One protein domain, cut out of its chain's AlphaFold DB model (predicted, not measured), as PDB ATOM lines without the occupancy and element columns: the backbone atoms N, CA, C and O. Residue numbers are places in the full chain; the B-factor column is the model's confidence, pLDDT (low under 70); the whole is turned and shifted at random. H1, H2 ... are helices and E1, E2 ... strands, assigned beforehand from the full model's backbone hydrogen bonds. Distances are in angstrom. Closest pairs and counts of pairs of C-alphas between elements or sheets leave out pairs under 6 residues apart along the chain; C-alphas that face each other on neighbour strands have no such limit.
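Overview. This is residues 51 to 97 of the 97 residues of a protein of Streptococcus thermophilus (UniProt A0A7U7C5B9). With little regular structure, this is a short helix, H1, packed over a two-stranded parallel ribbon, E1 and E2, with a winding stretch, residues 51 to 64, leading in and a tail, residues 91 to 97, sticking out. The printed part has 47 residues; along it come E1, H1, E2, a mixed class with 16 residues in named elements. It is loose, radius of gyration of the C-alphas 12.5 A, and flat, spanning 37 by 25 by 13 A.

Along the chain. Find C-alpha 65 at (-30.525, -39.538, 49.566), where E1, residues 65 to 68, begins its 10.1 A. H1, residues 73 to 80, runs 10.5 A; E2, residues 84 to 87, runs 9.8 A to C-alpha 87 at (-20.856, -37.051, 50.554).

Arrangement. E1 and E2 are parallel at 29 degrees; look for N 66 and O 84, 2.8 A apart. E1, H1, E2 form a strand-helix-strand unit, parallel neighbour strands with a helix between, its crossover right-handed. The closest C-alphas of E1 and H1 are Asp 68 and Met 75, 6.4 A; of H1 and E2, Lys 79 and Leu 85, 6.7 A. In H1 every O i to N i+4 pair is within hydrogen-bond range.

Size, cuts and confidence. The C-alphas farthest apart, Glu 59 and Met 97, are 37.3 A apart. The printed part has no cut, and both links are tight. Residues 90 to 97 are under pLDDT 70.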
ATOM      1  N   ASP A  51     -36.696 -49.154  39.670       94.00
ATOM      2  CA  ASP A  51     -37.781 -48.360  40.262       94.00
ATOM      3  C   ASP A  51     -37.621 -46.847  40.049       94.00
ATOM      4  O   ASP A  51     -38.352 -46.053  40.645       94.00
ATOM      5  N   SER A  52     -36.638 -46.425  39.251       91.56
ATOM      6  CA  SER A  52     -36.213 -45.026  39.104       91.56
ATOM      7  C   SER A  52     -35.945 -44.322  40.440       91.56
ATOM      8  O   SER A  52     -35.997 -43.096  40.518       91.56
ATOM      9  N   SER A  53     -35.717 -45.069  41.529       93.19
ATOM     10  CA  SER A  53     -35.718 -44.565  42.911       93.19
ATOM     11  C   SER A  53     -37.000 -43.796  43.316       93.19
ATOM     12  O   SER A  53     -37.005 -43.068  44.322       93.19
ATOM     13  N   GLY A  54     -38.086 -43.930  42.546       94.62
ATOM     14  CA  GLY A  54     -39.281 -43.090  42.629       94.62
ATOM     15  C   GLY A  54     -39.014 -41.612  42.329       94.62
ATOM     16  O   GLY A  54     -39.607 -40.767  42.990       94.62
ATOM     17  N   ILE A  55     -38.077 -41.305  41.424       95.25
ATOM     18  CA  ILE A  55     -37.678 -39.942  41.051       95.25
ATOM     19  C   ILE A  55     -37.961 -39.724  39.564       95.25
ATOM     20  O   ILE A  55     -37.425 -40.420  38.703       95.25
ATOM     21  N   SER A  56     -38.780 -38.720  39.269       91.69
ATOM     22  CA  SER A  56     -39.098 -38.263  37.909       91.69
ATOM     23  C   SER A  56     -39.113 -36.739  37.790       91.69
ATOM     24  O   SER A  56     -38.893 -36.195  36.707       91.69
ATOM     25  N   LEU A  57     -39.325 -36.057  38.915       93.19
ATOM     26  CA  LEU A  57     -39.408 -34.612  39.047       93.19
ATOM     27  C   LEU A  57     -38.484 -34.125  40.173       93.19
ATOM     28  O   LEU A  57     -37.958 -34.908  40.967       93.19
ATOM     29  N   TRP A  58     -38.270 -32.812  40.254       89.94
ATOM     30  CA  TRP A  58     -37.390 -32.220  41.269       89.94
ATOM     31  C   TRP A  58     -37.955 -32.355  42.684       89.94
ATOM     32  O   TRP A  58     -37.202 -32.511  43.644       89.94
ATOM     33  N   GLU A  59     -39.278 -32.317  42.810       93.56
ATOM     34  CA  GLU A  59     -40.023 -32.420  44.062       93.56
ATOM     35  C   GLU A  59     -39.857 -33.802  44.713       93.56
ATOM     36  O   GLU A  59     -39.869 -33.911  45.943       93.56
ATOM     37  N   ASP A  60     -39.614 -34.834  43.901       95.19
ATOM     38  CA  ASP A  60     -39.420 -36.217  44.345       95.19
ATOM     39  C   ASP A  60     -38.125 -36.402  45.153       95.19
ATOM     40  O   ASP A  60     -37.949 -37.424  45.820       95.19
ATOM     41  N   LEU A  61     -37.210 -35.425  45.122       94.50
ATOM     42  CA  LEU A  61     -35.937 -35.467  45.847       94.50
ATOM     43  C   LEU A  61     -36.083 -35.219  47.347       94.50
ATOM     44  O   LEU A  61     -35.167 -35.533  48.111       94.50
ATOM     45  N   LYS A  62     -37.214 -34.665  47.792       96.62
ATOM     46  CA  LYS A  62     -37.424 -34.333  49.199       96.62
ATOM     47  C   LYS A  62     -37.348 -35.592  50.067       96.62
ATOM     48  O   LYS A  62     -38.121 -36.530  49.899       96.62
ATOM     49  N   GLY A  63     -36.417 -35.607  51.020       95.88
ATOM     50  CA  GLY A  63     -36.172 -36.751  51.904       95.88
ATOM     51  C   GLY A  63     -35.477 -37.948  51.242       95.88
ATOM     52  O   GLY A  63     -35.245 -38.951  51.913       95.88
ATOM     53  N   LYS A  64     -35.120 -37.871  49.952       95.69
ATOM     54  CA  LYS A  64     -34.275 -38.874  49.288       95.69
ATOM     55  C   LYS A  64     -32.809 -38.630  49.616       95.69
ATOM     56  O   LYS A  64     -32.421 -37.517  49.953       95.69
ATOM     57  N   LYS A  65     -31.981 -39.660  49.455       94.56
ATOM     58  CA  LYS A  65     -30.525 -39.538  49.566       94.56
ATOM     59  C   LYS A  65     -29.929 -39.146  48.219       94.56
ATOM     60  O   LYS A  65     -30.116 -39.861  47.239       94.56
ATOM     61  N   ALA A  66     -29.204 -38.034  48.189       93.38
ATOM     62  CA  ALA A  66     -28.427 -37.585  47.043       93.38
ATOM     63  C   ALA A  66     -26.938 -37.763  47.345       93.38
ATOM     64  O   ALA A  66     -26.459 -37.321  48.390       93.38
ATOM     65  N   MET A  67     -26.226 -38.424  46.435       90.56
ATOM     66  CA  MET A  67     -24.814 -38.742  46.598       90.56
ATOM     67  C   MET A  67     -23.977 -38.012  45.549       90.56
ATOM     68  O   MET A  67     -24.228 -38.215  44.363       90.56
ATOM     69  N   ASP A  68     -22.968 -37.244  45.964       87.25
ATOM     70  CA  ASP A  68     -21.943 -36.635  45.094       87.25
ATOM     71  C   ASP A  68     -20.817 -35.994  45.948       87.25
ATOM     72  O   ASP A  68     -20.879 -35.991  47.185       87.25
ATOM     73  N   ALA A  69     -19.787 -35.429  45.312       82.94
ATOM     74  CA  ALA A  69     -18.731 -34.670  45.973       82.94
ATOM     75  C   ALA A  69     -19.260 -33.362  46.600       82.94
ATOM     76  O   ALA A  69     -20.004 -32.595  45.989       82.94
ATOM     77  N   ALA A  70     -18.827 -33.050  47.828       80.19
ATOM     78  CA  ALA A  70     -19.430 -31.998  48.660       80.19
ATOM     79  C   ALA A  70     -19.472 -30.590  48.033       80.19
ATOM     80  O   ALA A  70     -20.386 -29.816  48.317       80.19
ATOM     81  N   SER A  71     -18.474 -30.230  47.221       76.50
ATOM     82  CA  SER A  71     -18.319 -28.872  46.684       76.50
ATOM     83  C   SER A  71     -19.033 -28.634  45.348       76.50
ATOM     84  O   SER A  71     -18.933 -27.534  44.806       76.50
ATOM     85  N   THR A  72     -19.712 -29.634  44.780       79.19
ATOM     86  CA  THR A  72     -20.362 -29.505  43.467       79.19
ATOM     87  C   THR A  72     -21.660 -28.696  43.549       79.19
ATOM     88  O   THR A  72     -22.348 -28.645  44.577       79.19
ATOM     89  N   LYS A  73     -22.069 -28.081  42.435       80.38
ATOM     90  CA  LYS A  73     -23.408 -27.486  42.316       80.38
ATOM     91  C   LYS A  73     -24.523 -28.516  42.379       80.38
ATOM     92  O   LYS A  73     -25.618 -28.164  42.811       80.38
ATOM     93  N   TYR A  74     -24.263 -29.772  42.027       86.19
ATOM     94  CA  TYR A  74     -25.255 -30.840  42.131       86.19
ATOM     95  C   TYR A  74     -25.669 -31.056  43.593       86.19
ATOM     96  O   TYR A  74     -26.867 -31.069  43.891       86.19
ATOM     97  N   MET A  75     -24.709 -31.071  44.526       87.06
ATOM     98  CA  MET A  75     -24.999 -31.119  45.966       87.06
ATOM     99  C   MET A  75     -25.745 -29.878  46.460       87.06
ATOM    100  O   MET A  75     -26.660 -29.977  47.276       87.06
ATOM    101  N   LYS A  76     -25.426 -28.691  45.931       87.06
ATOM    102  CA  LYS A  76     -26.170 -27.464  46.265       87.06
ATOM    103  C   LYS A  76     -27.619 -27.511  45.770       87.06
ATOM    104  O   LYS A  76     -28.512 -27.065  46.490       87.06
ATOM    105  N   ILE A  77     -27.858 -28.007  44.552       89.56
ATOM    106  CA  ILE A  77     -29.199 -28.115  43.957       89.56
ATOM    107  C   ILE A  77     -30.032 -29.130  44.738       89.56
ATOM    108  O   ILE A  77     -31.107 -28.787  45.218       89.56
ATOM    109  N   THR A  78     -29.524 -30.345  44.936       91.88
ATOM    110  CA  THR A  78     -30.250 -31.416  45.643       91.88
ATOM    111  C   THR A  78     -30.560 -31.043  47.094       91.88
ATOM    112  O   THR A  78     -31.678 -31.276  47.554       91.88
ATOM    113  N   LYS A  79     -29.652 -30.336  47.786       91.69
ATOM    114  CA  LYS A  79     -29.925 -29.762  49.116       91.69
ATOM    115  C   LYS A  79     -31.091 -28.777  49.106       91.69
ATOM    116  O   LYS A  79     -31.935 -28.823  49.996       91.69
ATOM    117  N   LYS A  80     -31.143 -27.876  48.116       93.06
ATOM    118  CA  LYS A  80     -32.254 -26.918  47.966       93.06
ATOM    119  C   LYS A  80     -33.586 -27.626  47.710       93.06
ATOM    120  O   LYS A  80     -34.607 -27.131  48.169       93.06
ATOM    121  N   MET A  81     -33.558 -28.783  47.049       94.19
ATOM    122  CA  MET A  81     -34.736 -29.630  46.825       94.19
ATOM    123  C   MET A  81     -35.107 -30.505  48.039       94.19
ATOM    124  O   MET A  81     -36.076 -31.257  47.989       94.19
ATOM    125  N   GLY A  82     -34.379 -30.400  49.155       95.19
ATOM    126  CA  GLY A  82     -34.697 -31.102  50.401       95.19
ATOM    127  C   GLY A  82     -34.190 -32.543  50.476       95.19
ATOM    128  O   GLY A  82     -34.695 -33.306  51.298       95.19
ATOM    129  N   ALA A  83     -33.223 -32.920  49.638       95.94
ATOM    130  CA  ALA A  83     -32.549 -34.210  49.742       95.94
ATOM    131  C   ALA A  83     -31.594 -34.261  50.950       95.94
ATOM    132  O   ALA A  83     -30.984 -33.260  51.338       95.94
ATOM    133  N   GLU A  84     -31.424 -35.454  51.509       95.62
ATOM    134  CA  GLU A  84     -30.352 -35.789  52.440       95.62
ATOM    135  C   GLU A  84     -29.047 -35.969  51.657       95.62
ATOM    136  O   GLU A  84     -28.957 -36.788  50.740       95.62
ATOM    137  N   LEU A  85     -28.028 -35.190  52.008       94.00
ATOM    138  CA  LEU A  85     -26.738 -35.218  51.328       94.00
ATOM    139  C   LEU A  85     -25.845 -36.327  51.888       94.00
ATOM    140  O   LEU A  85     -25.490 -36.299  53.065       94.00
ATOM    141  N   ILE A  86     -25.408 -37.238  51.025       93.38
ATOM    142  CA  ILE A  86     -24.394 -38.248  51.327       93.38
ATOM    143  C   ILE A  86     -23.140 -37.906  50.526       93.38
ATOM    144  O   ILE A  86     -23.097 -38.046  49.306       93.38
ATOM    145  N   VAL A  87     -22.110 -37.427  51.209       88.44
ATOM    146  CA  VAL A  87     -20.856 -37.051  50.554       88.44
ATOM    147  C   VAL A  87     -20.006 -38.297  50.332       88.44
ATOM    148  O   VAL A  87     -19.733 -39.030  51.281       88.44
ATOM    149  N   TYR A  88     -19.543 -38.500  49.103       82.00
ATOM    150  CA  TYR A  88     -18.440 -39.410  48.802       82.00
ATOM    151  C   TYR A  88     -17.359 -38.659  48.025       82.00
ATOM    152  O   TYR A  88     -17.634 -37.640  47.388       82.00
ATOM    153  N   ASP A  89     -16.120 -39.126  48.131       72.75
ATOM    154  CA  ASP A  89     -15.019 -38.574  47.347       72.75
ATOM    155  C   ASP A  89     -14.914 -39.305  46.008       72.75
ATOM    156  O   ASP A  89     -15.332 -40.459  45.885       72.75
ATOM    157  N   ASN A  90     -14.353 -38.636  45.005       67.88
ATOM    158  CA  ASN A  90     -14.148 -39.249  43.702       67.88
ATOM    159  C   ASN A  90     -13.342 -40.542  43.841       67.88
ATOM    160  O   ASN A  90     -12.365 -40.621  44.589       67.88
ATOM    161  N   VAL A  91     -13.740 -41.542  43.058       67.19
ATOM    162  CA  VAL A  91     -12.945 -42.754  42.874       67.19
ATOM    163  C   VAL A  91     -11.554 -42.347  42.395       67.19
ATOM    164  O   VAL A  91     -11.399 -41.464  41.546       67.19
ATOM    165  N   THR A  92     -10.528 -42.947  42.982       64.88
ATOM    166  CA  THR A  92      -9.138 -42.647  42.649       64.88
ATOM    167  C   THR A  92      -8.869 -42.951  41.170       64.88
ATOM    168  O   THR A  92      -9.432 -43.888  40.607       64.88
ATOM    169  N   ASN A  93      -8.001 -42.166  40.517       60.56
ATOM    170  CA  ASN A  93      -7.730 -42.299  39.072       60.56
ATOM    171  C   ASN A  93      -7.293 -43.713  38.639       60.56
ATOM    172  O   ASN A  93      -7.490 -44.080  37.489       60.56
ATOM    173  N   ASN A  94      -6.730 -44.509  39.549       67.44
ATOM    174  CA  ASN A  94      -6.365 -45.913  39.327       67.44
ATOM    175  C   ASN A  94      -7.563 -46.864  39.138       67.44
ATOM    176  O   ASN A  94      -7.348 -48.033  38.862       67.44
ATOM    177  N   VAL A  95      -8.798 -46.402  39.345       64.75
ATOM    178  CA  VAL A  95     -10.022 -47.161  39.034       64.75
ATOM    179  C   VAL A  95     -10.482 -46.896  37.593       64.75
ATOM    180  O   VAL A  95     -11.265 -47.665  37.042       64.75
ATOM    181  N   TYR A  96      -9.990 -45.818  36.972       53.03
ATOM    182  CA  TYR A  96     -10.329 -45.410  35.605       53.03
ATOM    183  C   TYR A  96      -9.259 -45.777  34.560       53.03
ATOM    184  O   TYR A  96      -9.531 -45.649  33.366       53.03
ATOM    185  N   MET A  97      -8.064 -46.189  34.997       38.56
ATOM    186  CA  MET A  97      -6.963 -46.685  34.155       38.56
ATOM    187  C   MET A  97      -6.758 -48.178  34.374       38.56
ATOM    188  O   MET A  97      -6.306 -48.837  33.415       38.56
TER     189      MET A  97